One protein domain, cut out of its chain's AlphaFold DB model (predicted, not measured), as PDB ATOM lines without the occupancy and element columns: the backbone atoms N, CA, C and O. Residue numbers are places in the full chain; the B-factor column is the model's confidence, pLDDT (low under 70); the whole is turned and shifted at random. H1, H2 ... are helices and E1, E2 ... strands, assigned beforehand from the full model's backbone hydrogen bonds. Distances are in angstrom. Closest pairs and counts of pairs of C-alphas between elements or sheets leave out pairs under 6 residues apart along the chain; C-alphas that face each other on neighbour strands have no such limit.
ATOM      1  N   SER A  12     328.121 197.165 218.537       85.50
ATOM      2  CA  SER A  12     329.312 198.009 218.718       85.50
ATOM      3  C   SER A  12     329.233 199.322 217.943       85.50
ATOM      4  O   SER A  12     329.610 200.369 218.473       85.50
ATOM      5  N   LEU A  13     328.716 199.301 216.711       85.69
ATOM      6  CA  LEU A  13     328.579 200.517 215.909       85.69
ATOM      7  C   LEU A  13     327.569 201.490 216.528       85.69
ATOM      8  O   LEU A  13     327.866 202.679 216.661       85.69
ATOM      9  N   GLN A  14     326.413 200.980 216.956       88.06
ATOM     10  CA  GLN A  14     325.390 201.789 217.617       88.06
ATOM     11  C   GLN A  14     325.928 202.400 218.918       88.06
ATOM     12  O   GLN A  14     325.732 203.588 219.168       88.06
ATOM     13  N   LEU A  15     326.679 201.623 219.706       85.94
ATOM     14  CA  LEU A  15     327.336 202.109 220.919       85.94
ATOM     15  C   LEU A  15     328.317 203.254 220.620       85.94
ATOM     16  O   LEU A  15     328.336 204.255 221.337       85.94
ATOM     17  N   ILE A  16     329.124 203.135 219.561       83.69
ATOM     18  CA  ILE A  16     330.056 204.192 219.142       83.69
ATOM     19  C   ILE A  16     329.294 205.462 218.746       83.69
ATOM     20  O   ILE A  16     329.657 206.550 219.199       83.69
ATOM     21  N   GLN A  17     328.241 205.331 217.936       85.88
ATOM     22  CA  GLN A  17     327.414 206.454 217.482       85.88
ATOM     23  C   GLN A  17     326.773 207.182 218.667       85.88
ATOM     24  O   GLN A  17     326.996 208.380 218.845       85.88
ATOM     25  N   GLN A  18     326.095 206.447 219.548       88.38
ATOM     26  CA  GLN A  18     325.478 207.007 220.752       88.38
ATOM     27  C   GLN A  18     326.512 207.625 221.696       88.38
ATOM     28  O   GLN A  18     326.272 208.677 222.283       88.38
ATOM     29  N   SER A  19     327.699 207.021 221.829       85.38
ATOM     30  CA  SER A  19     328.775 207.599 222.636       85.38
ATOM     31  C   SER A  19     329.191 208.974 222.113       85.38
ATOM     32  O   SER A  19     329.406 209.887 222.912       85.38
ATOM     33  N   ILE A  20     329.272 209.141 220.792       86.25
ATOM     34  CA  ILE A  20     329.620 210.415 220.156       86.25
ATOM     35  C   ILE A  20     328.481 211.424 220.281       86.25
ATOM     36  O   ILE A  20     328.753 212.577 220.607       86.25
ATOM     37  N   GLU A  21     327.234 211.014 220.068       88.31
ATOM     38  CA  GLU A  21     326.067 211.892 220.195       88.31
ATOM     39  C   GLU A  21     325.902 212.415 221.626       88.31
ATOM     40  O   GLU A  21     325.717 213.613 221.833       88.31
ATOM     41  N   LEU A  22     326.038 211.536 222.624       87.38
ATOM     42  CA  LEU A  22     325.778 211.869 224.026       87.38
ATOM     43  C   LEU A  22     326.976 212.512 224.732       87.38
ATOM     44  O   LEU A  22     326.798 213.381 225.581       87.38
ATOM     45  N   ASN A  23     328.205 212.103 224.403       82.88
ATOM     46  CA  ASN A  23     329.414 212.531 225.128       82.88
ATOM     47  C   ASN A  23     330.373 213.376 224.273       82.88
ATOM     48  O   ASN A  23     331.409 213.863 224.751       82.88
ATOM     49  N   GLY A  24     330.058 213.530 222.989       85.31
ATOM     50  CA  GLY A  24     330.926 214.146 222.001       85.31
ATOM     51  C   GLY A  24     332.124 213.277 221.609       85.31
ATOM     52  O   GLY A  24     332.617 212.428 222.355       85.31
ATOM     53  N   GLY A  25     332.677 213.587 220.444       86.50
ATOM     54  CA  GLY A  25     333.960 213.073 219.975       86.50
ATOM     55  C   GLY A  25     334.874 214.198 219.508       86.50
ATOM     56  O   GLY A  25     334.471 215.361 219.430       86.50
ATOM     57  N   ILE A  26     336.120 213.849 219.211       89.25
ATOM     58  CA  ILE A  26     337.024 214.686 218.423       89.25
ATOM     59  C   ILE A  26     337.502 213.830 217.255       89.25
ATOM     60  O   ILE A  26     337.857 212.667 217.449       89.25
ATOM     61  N   GLY A  27     337.514 214.406 216.056       89.38
ATOM     62  CA  GLY A  27     338.041 213.782 214.848       89.38
ATOM     63  C   GLY A  27     339.026 214.713 214.151       89.38
ATOM     64  O   GLY A  27     338.833 215.927 214.122       89.38
ATOM     65  N   ILE A  28     340.089 214.143 213.596       88.69
ATOM     66  CA  ILE A  28     341.016 214.824 212.695       88.69
ATOM     67  C   ILE A  28     340.653 214.397 211.281       88.69
ATOM     68  O   ILE A  28     340.666 213.207 210.970       88.69
ATOM     69  N   PHE A  29     340.376 215.370 210.424       89.94
ATOM     70  CA  PHE A  29     339.998 215.153 209.033       89.94
ATOM     71  C   PHE A  29     341.103 215.666 208.120       89.94
ATOM     72  O   PHE A  29     341.773 216.658 208.417       89.94
ATOM     73  N   ARG A  30     341.297 214.989 206.992       88.38
ATOM     74  CA  ARG A  30     342.033 215.579 205.876       88.38
ATOM     75  C   ARG A  30     341.039 216.373 205.040       88.38
ATOM     76  O   ARG A  30     339.912 215.928 204.853       88.38
ATOM     77  N   GLN A  31     341.464 217.521 204.522       90.75
ATOM     78  CA  GLN A  31     340.640 218.314 203.617       90.75
ATOM     79  C   GLN A  31     340.121 217.448 202.459       90.75
ATOM     80  O   GLN A  31     340.896 216.720 201.838       90.75
ATOM     81  N   GLY A  32     338.813 217.519 202.206       91.81
ATOM     82  CA  GLY A  32     338.135 216.737 201.169       91.81
ATOM     83  C   GLY A  32     337.794 215.290 201.547       91.81
ATOM     84  O   GLY A  32     337.216 214.599 200.717       91.81
ATOM     85  N   LEU A  33     338.120 214.817 202.758       87.19
ATOM     86  CA  LEU A  33     337.679 213.508 203.253       87.19
ATOM     87  C   LEU A  33     336.546 213.660 204.270       87.19
ATOM     88  O   LEU A  33     336.670 214.419 205.229       87.19
ATOM     89  N   GLU A  34     335.485 212.875 204.092       86.69
ATOM     90  CA  GLU A  34     334.354 212.818 205.029       86.69
ATOM     91  C   GLU A  34     334.654 211.988 206.280       86.69
ATOM     92  O   GLU A  34     334.050 212.204 207.324       86.69
ATOM     93  N   GLN A  35     335.591 211.039 206.194       83.19
ATOM     94  CA  GLN A  35     335.942 210.157 207.305       83.19
ATOM     95  C   GLN A  35     337.171 210.679 208.065       83.19
ATOM     96  O   GLN A  35     338.145 211.123 207.437       83.19
ATOM     97  N   PRO A  36     337.175 210.613 209.410       85.62
ATOM     98  CA  PRO A  36     338.314 211.053 210.196       85.62
ATOM     99  C   PRO A  36     339.497 210.102 210.003       85.62
ATOM    100  O   PRO A  36     339.369 208.883 210.079       85.62
ATOM    101  N   ILE A  37     340.690 210.669 209.838       85.25
ATOM    102  CA  ILE A  37     341.941 209.905 209.787       85.25
ATOM    103  C   ILE A  37     342.443 209.510 211.183       85.25
ATOM    104  O   ILE A  37     343.378 208.723 211.286       85.25
ATOM    105  N   CYS A  38     341.883 210.094 212.246       84.94
ATOM    106  CA  CYS A  38     342.103 209.749 213.653       84.94
ATOM    107  C   CYS A  38     340.943 210.315 214.475       84.94
ATOM    108  O   CYS A  38     340.554 211.462 214.253       84.94
ATOM    109  N   TRP A  39     340.394 209.545 215.414       85.25
ATOM    110  CA  TRP A  39     339.288 210.009 216.247       85.25
ATOM    111  C   TRP A  39     339.323 209.415 217.659       85.25
ATOM    112  O   TRP A  39     339.963 208.398 217.922       85.25
ATOM    113  N   ILE A  40     338.646 210.095 218.582       84.75
ATOM    114  CA  ILE A  40     338.451 209.666 219.966       84.75
ATOM    115  C   ILE A  40     337.017 209.988 220.396       84.75
ATOM    116  O   ILE A  40     336.545 211.115 220.206       84.75
ATOM    117  N   SER A  41     336.324 209.009 220.972       82.75
ATOM    118  CA  SER A  41     335.059 209.194 221.690       82.75
ATOM    119  C   SER A  41     335.291 209.079 223.202       82.75
ATOM    120  O   SER A  41     336.427 208.981 223.662       82.75
ATOM    121  N   PHE A  42     334.233 209.164 224.008       69.25
ATOM    122  CA  PHE A  42     334.358 209.131 225.468       69.25
ATOM    123  C   PHE A  42     334.908 207.803 226.014       69.25
ATOM    124  O   PHE A  42     335.643 207.824 226.994       69.25
ATOM    125  N   LEU A  43     334.608 206.676 225.360       60.28
ATOM    126  CA  LEU A  43     335.026 205.338 225.804       60.28
ATOM    127  C   LEU A  43     335.987 204.637 224.840       60.28
ATOM    128  O   LEU A  43     336.571 203.619 225.199       60.28
ATOM    129  N   ILE A  44     336.126 205.137 223.610       60.53
ATOM    130  CA  ILE A  44     336.792 204.402 222.534       60.53
ATOM    131  C   ILE A  44     337.789 205.319 221.838       60.53
ATOM    132  O   ILE A  44     337.458 206.393 221.329       60.53
ATOM    133  N   TYR A  45     339.034 204.863 221.803       63.06
ATOM    134  CA  TYR A  45     340.102 205.472 221.032       63.06
ATOM    135  C   TYR A  45     340.448 204.551 219.868       63.06
ATOM    136  O   TYR A  45     340.841 203.406 220.086       63.06
ATOM    137  N   THR A  46     340.373 205.059 218.639       59.78
ATOM    138  CA  THR A  46     341.017 204.399 217.503       59.78
ATOM    139  C   THR A  46     342.143 205.297 217.012       59.78
ATOM    140  O   THR A  46     341.973 206.382 216.442       59.78
ATOM    141  N   GLY A  47     343.359 204.848 217.306       54.59
ATOM    142  CA  GLY A  47     344.555 205.491 216.805       54.59
ATOM    143  C   GLY A  47     344.621 205.312 215.306       54.59
ATOM    144  O   GLY A  47     344.962 204.236 214.828       54.59
ATOM    145  N   GLY A  48     344.324 206.383 214.573       52.12
ATOM    146  CA  GLY A  48     344.603 206.460 213.149       52.12
ATOM    147  C   GLY A  48     346.045 206.043 212.897       52.12
ATOM    148  O   GLY A  48     346.951 206.634 213.486       52.12
ATOM    149  N   GLY A  49     346.240 205.017 212.062       52.66
ATOM    150  CA  GLY A  49     347.471 204.232 211.887       52.66
ATOM    151  C   GLY A  49     348.701 204.971 211.341       52.66
ATOM    152  O   GLY A  49     349.493 204.400 210.601       52.66
ATOM    153  N   THR A  50     348.897 206.245 211.675       56.03
ATOM    154  CA  THR A  50     350.013 207.061 211.200       56.03
ATOM    155  C   THR A  50     350.874 207.557 212.361       56.03
ATOM    156  O   THR A  50     350.389 208.153 213.321       56.03
ATOM    157  N   LYS A  51     352.198 207.379 212.245       64.06
ATOM    158  CA  LYS A  51     353.228 207.870 213.188       64.06
ATOM    159  C   LYS A  51     353.395 209.406 213.163       64.06
ATOM    160  O   LYS A  51     354.497 209.916 213.310       64.06
ATOM    161  N   LYS A  52     352.313 210.162 212.947       75.69
ATOM    162  CA  LYS A  52     352.316 211.631 212.814       75.69
ATOM    163  C   LYS A  52     351.963 212.373 214.108       75.69
ATOM    164  O   LYS A  52     351.819 213.588 214.100       75.69
ATOM    165  N   GLY A  53     351.804 211.661 215.225       82.44
ATOM    166  CA  GLY A  53     351.520 212.270 216.531       82.44
ATOM    167  C   GLY A  53     350.069 212.720 216.744       82.44
ATOM    168  O   GLY A  53     349.765 213.273 217.798       82.44
ATOM    169  N   TYR A  54     349.161 212.440 215.803       88.00
ATOM    170  CA  TYR A  54     347.731 212.770 215.908       88.00
ATOM    171  C   TYR A  54     347.068 212.191 217.159       88.00
ATOM    172  O   TYR A  54     346.301 212.883 217.819       88.00
ATOM    173  N   ALA A  55     347.467 210.978 217.539       84.75
ATOM    174  CA  ALA A  55     347.120 210.330 218.796       84.75
ATOM    175  C   ALA A  55     347.314 211.239 220.023       84.75
ATOM    176  O   ALA A  55     346.406 211.460 220.820       84.75
ATOM    177  N   ALA A  56     348.512 211.813 220.154       87.75
ATOM    178  CA  ALA A  56     348.856 212.669 221.280       87.75
ATOM    179  C   ALA A  56     348.121 214.006 221.231       87.75
ATOM    180  O   ALA A  56     347.714 214.519 222.271       87.75
ATOM    181  N   LEU A  57     347.942 214.564 220.033       89.38
ATOM    182  CA  LEU A  57     347.197 215.803 219.846       89.38
ATOM    183  C   LEU A  57     345.737 215.637 220.279       89.38
ATOM    184  O   LEU A  57     345.255 216.398 221.117       89.38
ATOM    185  N   ILE A  58     345.054 214.626 219.742       89.38
ATOM    186  CA  ILE A  58     343.624 214.429 219.970       89.38
ATOM    187  C   ILE A  58     343.334 214.062 221.427       89.38
ATOM    188  O   ILE A  58     342.389 214.589 222.014       89.38
ATOM    189  N   MET A  59     344.206 213.256 222.044       88.88
ATOM    190  CA  MET A  59     344.115 212.917 223.460       88.88
ATOM    191  C   MET A  59     344.278 214.173 224.325       88.88
ATOM    192  O   MET A  59     343.413 214.459 225.145       88.88
ATOM    193  N   LYS A  60     345.298 215.011 224.082       90.25
ATOM    194  CA  LYS A  60     345.457 216.290 224.805       90.25
ATOM    195  C   LYS A  60     344.237 217.201 224.664       90.25
ATOM    196  O   LYS A  60     343.827 217.813 225.647       90.25
ATOM    197  N   MET A  61     343.659 217.306 223.466       90.81
ATOM    198  CA  MET A  61     342.454 218.111 223.241       90.81
ATOM    199  C   MET A  61     341.255 217.564 224.021       90.81
ATOM    200  O   MET A  61     340.541 218.339 224.657       90.81
ATOM    201  N   LYS A  62     341.058 216.239 224.026       88.75
ATOM    202  CA  LYS A  62     339.976 215.598 224.782       88.75
ATOM    203  C   LYS A  62     340.152 215.803 226.284       88.75
ATOM    204  O   LYS A  62     339.192 216.199 226.932       88.75
ATOM    205  N   LEU A  63     341.360 215.624 226.818       88.75
ATOM    206  CA  LEU A  63     341.647 215.833 228.243       88.75
ATOM    207  C   LEU A  63     341.392 217.279 228.664       88.75
ATOM    208  O   LEU A  63     340.685 217.510 229.636       88.75
ATOM    209  N   LYS A  64     341.875 218.260 227.889       90.81
ATOM    210  CA  LYS A  64     341.587 219.681 228.150       90.81
ATOM    211  C   LYS A  64     340.087 219.967 228.166       90.81
ATOM    212  O   LYS A  64     339.610 220.652 229.066       90.81
ATOM    213  N   ARG A  65     339.344 219.420 227.198       89.38
ATOM    214  CA  ARG A  65     337.883 219.553 227.141       89.38
ATOM    215  C   ARG A  65     337.218 218.928 228.371       89.38
ATOM    216  O   ARG A  65     336.369 219.570 228.976       89.38
ATOM    217  N   LEU A  66     337.603 217.713 228.758       87.19
ATOM    218  CA  LEU A  66     337.029 217.031 229.923       87.19
ATOM    219  C   LEU A  66     337.321 217.783 231.226       87.19
ATOM    220  O   LEU A  66     336.396 218.002 232.002       87.19
ATOM    221  N   LEU A  67     338.555 218.255 231.423       89.62
ATOM    222  CA  LEU A  67     338.919 219.083 232.577       89.62
ATOM    223  C   LEU A  67     338.086 220.368 232.633       89.62
ATOM    224  O   LEU A  67     337.597 220.719 233.699       89.62
ATOM    225  N   SER A  68     337.858 221.034 231.494       91.31
ATOM    226  CA  SER A  68     337.040 222.256 231.462       91.31
ATOM    227  C   SER A  68     335.558 222.036 231.778       91.31
ATOM    228  O   SER A  68     334.901 222.968 232.226       91.31
ATOM    229  N   ILE A  69     335.025 220.833 231.528       89.00
ATOM    230  CA  ILE A  69     333.603 220.517 231.736       89.00
ATOM    231  C   ILE A  69     333.369 219.956 233.140       89.00
ATOM    232  O   ILE A  69     332.412 220.347 233.801       89.00
ATOM    233  N   HIS A  70     334.213 219.022 233.580       87.12
ATOM    234  CA  HIS A  70     333.977 218.249 234.800       87.12
ATOM    235  C   HIS A  70     334.847 218.700 235.974       87.12
ATOM    236  O   HIS A  70     334.424 218.556 237.115       87.12
ATOM    237  N   ASN A  71     336.034 219.259 235.711       88.75
ATOM    238  CA  ASN A  71     337.015 219.641 236.731       88.75
ATOM    239  C   ASN A  71     337.324 218.511 237.741       88.75
ATOM    240  O   ASN A  71     337.406 218.739 238.946       88.75
ATOM    241  N   THR A  72     337.472 217.283 237.240       85.44
ATOM    242  CA  THR A  72     337.803 216.083 238.021       85.44
ATOM    243  C   THR A  72     339.055 215.407 237.483       85.44
ATOM    244  O   THR A  72     339.438 215.618 236.328       85.44
ATOM    245  N   ASP A  73     339.632 214.520 238.292       87.69
ATOM    246  CA  ASP A  73     340.667 213.602 237.832       87.69
ATOM    247  C   ASP A  73     340.161 212.761 236.655       87.69
ATOM    248  O   ASP A  73     338.989 212.374 236.578       87.69
ATOM    249  N   LEU A  74     341.062 212.506 235.709       87.19
ATOM    250  CA  LEU A  74     340.772 211.768 234.489       87.19
ATOM    251  C   LEU A  74     341.497 210.428 234.516       87.19
ATOM    252  O   LEU A  74     342.677 210.355 234.846       87.19
ATOM    253  N   PHE A  75     340.803 209.378 234.093       88.56
ATOM    254  CA  PHE A  75     341.366 208.042 233.946       88.56
ATOM    255  C   PHE A  75     340.988 207.449 232.587       88.56
ATOM    256  O   PHE A  75     340.050 207.896 231.925       88.56
ATOM    257  N   SER A  76     341.741 206.441 232.163       88.00
ATOM    258  CA  SER A  76     341.478 205.671 230.952       88.00
ATOM    259  C   SER A  76     341.848 204.207 231.172       88.00
ATOM    260  O   SER A  76     342.642 203.875 232.054       88.00
ATOM    261  N   PHE A  77     341.271 203.326 230.357       88.81
ATOM    262  CA  PHE A  77     341.639 201.915 230.314       88.81
ATOM    263  C   PHE A  77     342.502 201.648 229.087       88.81
ATOM    264  O   PHE A  77     342.186 202.081 227.979       88.81
ATOM    265  N   VAL A  78     343.594 200.915 229.286       88.56
ATOM    266  CA  VAL A  78     344.515 200.514 228.224       88.56
ATOM    267  C   VAL A  78     344.843 199.040 228.419       88.56
ATOM    268  O   VAL A  78     345.234 198.647 229.517       88.56
ATOM    269  N   CYS A  79     344.690 198.224 227.371       88.75
ATOM    270  CA  CYS A  79     345.133 196.827 227.413       88.75
ATOM    271  C   CYS A  79     346.642 196.775 227.670       88.75
ATOM    272  O   CYS A  79     347.398 197.527 227.048       88.75
ATOM    273  N   ILE A  80     347.082 195.885 228.558       90.62
ATOM    274  CA  ILE A  80     348.487 195.808 228.978       90.62
ATOM    275  C   ILE A  80     349.416 195.420 227.818       90.62
ATOM    276  O   ILE A  80     350.587 195.790 227.805       90.62
ATOM    277  N   GLU A  81     348.879 194.739 226.809       91.00
ATOM    278  CA  GLU A  81     349.567 194.339 225.586       91.00
ATOM    279  C   GLU A  81     349.674 195.496 224.576       91.00
ATOM    280  O   GLU A  81     350.531 195.481 223.686       91.00
ATOM    281  N   ASN A  82     348.856 196.550 224.716       87.38
ATOM    282  CA  ASN A  82     348.864 197.716 223.832       87.38
ATOM    283  C   ASN A  82     349.991 198.692 224.212       87.38
ATOM    284  O   ASN A  82     349.773 199.821 224.664       87.38
ATOM    285  N   THR A  83     351.225 198.241 223.985       90.62
ATOM    286  CA  THR A  83     352.461 198.986 224.266       90.62
ATOM    287  C   THR A  83     352.465 200.400 223.657       90.62
ATOM    288  O   THR A  83     352.857 201.337 224.359       90.62
ATOM    289  N   PRO A  84     352.001 200.632 222.405       87.31
ATOM    290  CA  PRO A  84     351.934 201.983 221.844       87.31
ATOM    291  C   PRO A  84     351.006 202.925 222.621       87.31
ATOM    292  O   PRO A  84     351.359 204.085 222.843       87.31
ATOM    293  N   SER A  85     349.835 202.440 223.046       86.88
ATOM    294  CA  SER A  85     348.896 203.241 223.832       86.88
ATOM    295  C   SER A  85     349.435 203.502 225.238       86.88
ATOM    296  O   SER A  85     349.388 204.642 225.695       86.88
ATOM    297  N   LEU A  86     350.037 202.504 225.894       91.38
ATOM    298  CA  LEU A  86     350.703 202.681 227.191       91.38
ATOM    299  C   LEU A  86     351.790 203.762 227.130       91.38
ATOM    300  O   LEU A  86     351.783 204.703 227.923       91.38
ATOM    301  N   ALA A  87     352.682 203.683 226.140       91.12
ATOM    302  CA  ALA A  87     353.743 204.669 225.951       91.12
ATOM    303  C   ALA A  87     353.187 206.082 225.707       91.12
ATOM    304  O   ALA A  87     353.730 207.065 226.218       91.12
ATOM    305  N   LEU A  88     352.092 206.195 224.950       90.00
ATOM    306  CA  LEU A  88     351.396 207.463 224.757       90.00
ATOM    307  C   LEU A  88     350.855 208.020 226.080       90.00
ATOM    308  O   LEU A  88     351.056 209.202 226.351       90.00
ATOM    309  N   HIS A  89     350.195 207.193 226.890       91.81
ATOM    310  CA  HIS A  89     349.627 207.610 228.172       91.81
ATOM    311  C   HIS A  89     350.717 208.111 229.125       91.81
ATOM    312  O   HIS A  89     350.615 209.236 229.616       91.81
ATOM    313  N   TYR A  90     351.813 207.364 229.290       93.50
ATOM    314  CA  TYR A  90     352.942 207.808 230.116       93.50
ATOM    315  C   TYR A  90     353.554 209.117 229.609       93.50
ATOM    316  O   TYR A  90     353.816 210.031 230.388       93.50
ATOM    317  N   LYS A  91     353.705 209.277 228.287       91.62
ATOM    318  CA  LYS A  91     354.185 210.534 227.688       91.62
ATOM    319  C   LYS A  91     353.262 211.727 227.972       91.62
ATOM    320  O   LYS A  91     353.713 212.871 227.932       91.62
ATOM    321  N   LEU A  92     351.974 211.483 228.199       90.56
ATOM    322  CA  LEU A  92     350.986 212.507 228.531       90.56
ATOM    323  C   LEU A  92     350.868 212.778 230.037       90.56
ATOM    324  O   LEU A  92     350.098 213.660 230.407       90.56
ATOM    325  N   GLY A  93     351.645 212.084 230.874       93.25
ATOM    326  CA  GLY A  93     351.663 212.271 232.325       93.25
ATOM    327  C   GLY A  93     350.677 211.389 233.089       93.25
ATOM    328  O   GLY A  93     350.476 211.622 234.274       93.25
TER     329      GLY A  93
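AT A GLANCE: This is residues 12 to 93 of the 107 residues of an uncharacterized protein of Lucilia cuprina (UniProt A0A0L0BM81). A small two-stranded hairpin, E1 and E2, sits near the middle, and the first part of the long helix H2, residues 54 to 62, packs on it; H1 lies off to one side and H3 to the other, far from each other. Two long loops complete the shape: residues 41 to 53 lead from the hairpin to H2 and pair briefly with the end of E2, and residues 71 to 82 fold back from the far end of H2 to H3, which lies near the beginning of H2. The end of H2 sticks out with residues 67 to 70, and residues 71 and 72 after it. The printed part has 82 residues with three named helices and two named strands, in the order H1, E1, E2, H2, H3; the strands form one antiparallel sheet in the order E1, E2, and the class is mostly helix. The whole is compact, with a radius of gyration of the C-alphas of 13.0 A, and spans 34 by 29 by 24 A.

HOW THE PARTS SIT: E1, residues 26 to 28, and E2, residues 38 to 40, are antiparallel neighbours and form a hairpin, with 175 degrees between their directions. The C-alphas of Gly 27 and Trp 39 face each other at 4.2 A. N 28 and O 38 are within hydrogen-bond range at 2.8 A, and N 26 and O 40 at 2.9 A. Residues 39 to 40 of E2 also pair antiparallel with residues 45 to 46, a stretch too short to be a named strand. H2, residues 54 to 70, has 6 pairs of C-alphas within 8 A with E2, the closest being those of Cys 38 and Tyr 54 at 6.8 A. With E1 it has 5 such pairs, the closest being the C-alphas of Ile 26 and Ile 58, also 6.8 A apart. H3, residues 83 to 91, is close to H2 but not clearly touching it, with 2 pairs of C-alphas within 8 A. Their closest C-alphas are those of Ala 56 and Leu 88, 6.8 A apart. H2 and H3 run the same way at a steep tilt of 54 degrees. H3 is apart from E1 and from E2. H1, residues 12 to 23, joins E1 by a tight link of 2 residues and is apart from E2, H2 and H3. In H1, H2 and H3 every O i to N i+4 pair is within hydrogen-bond range.

IN THESE COORDINATES: E1 runs from Ile 26 to Ile 28 and E2 from Cys 38 to Ile 40, with 3 residues each. H2, the longest helix, has 17 residues and measures 24.0 A from C-alpha 54 at (347.731, 212.770, 215.908) to C-alpha 70 at (333.977, 218.249, 234.800). H1 measures 15.9 A from Ser 12, whose C-alpha is at (329.312, 198.009, 218.718), to Asn 23. H3 measures 12.2 A from Thr 83 to Lys 91, whose C-alpha is at (354.185, 210.534, 227.688).

THE WHOLE: The two C-alphas farthest apart are those of Gly 32 and Asp 73, at 36.9 A, and the first and last printed C-alphas, of Ser 12 and Gly 93, are 29.8 A apart. The printed part has no cut. The links from E2 to H2, with 13 residues, and from H2 to H3, with 12 residues, are long; the link from E1 to E2, with 9 residues, is short. The mean pLDDT of the printed part is 84.4, and the model's confidence is low, under 70, at residues 42 to 51, in the link from E2 to H2.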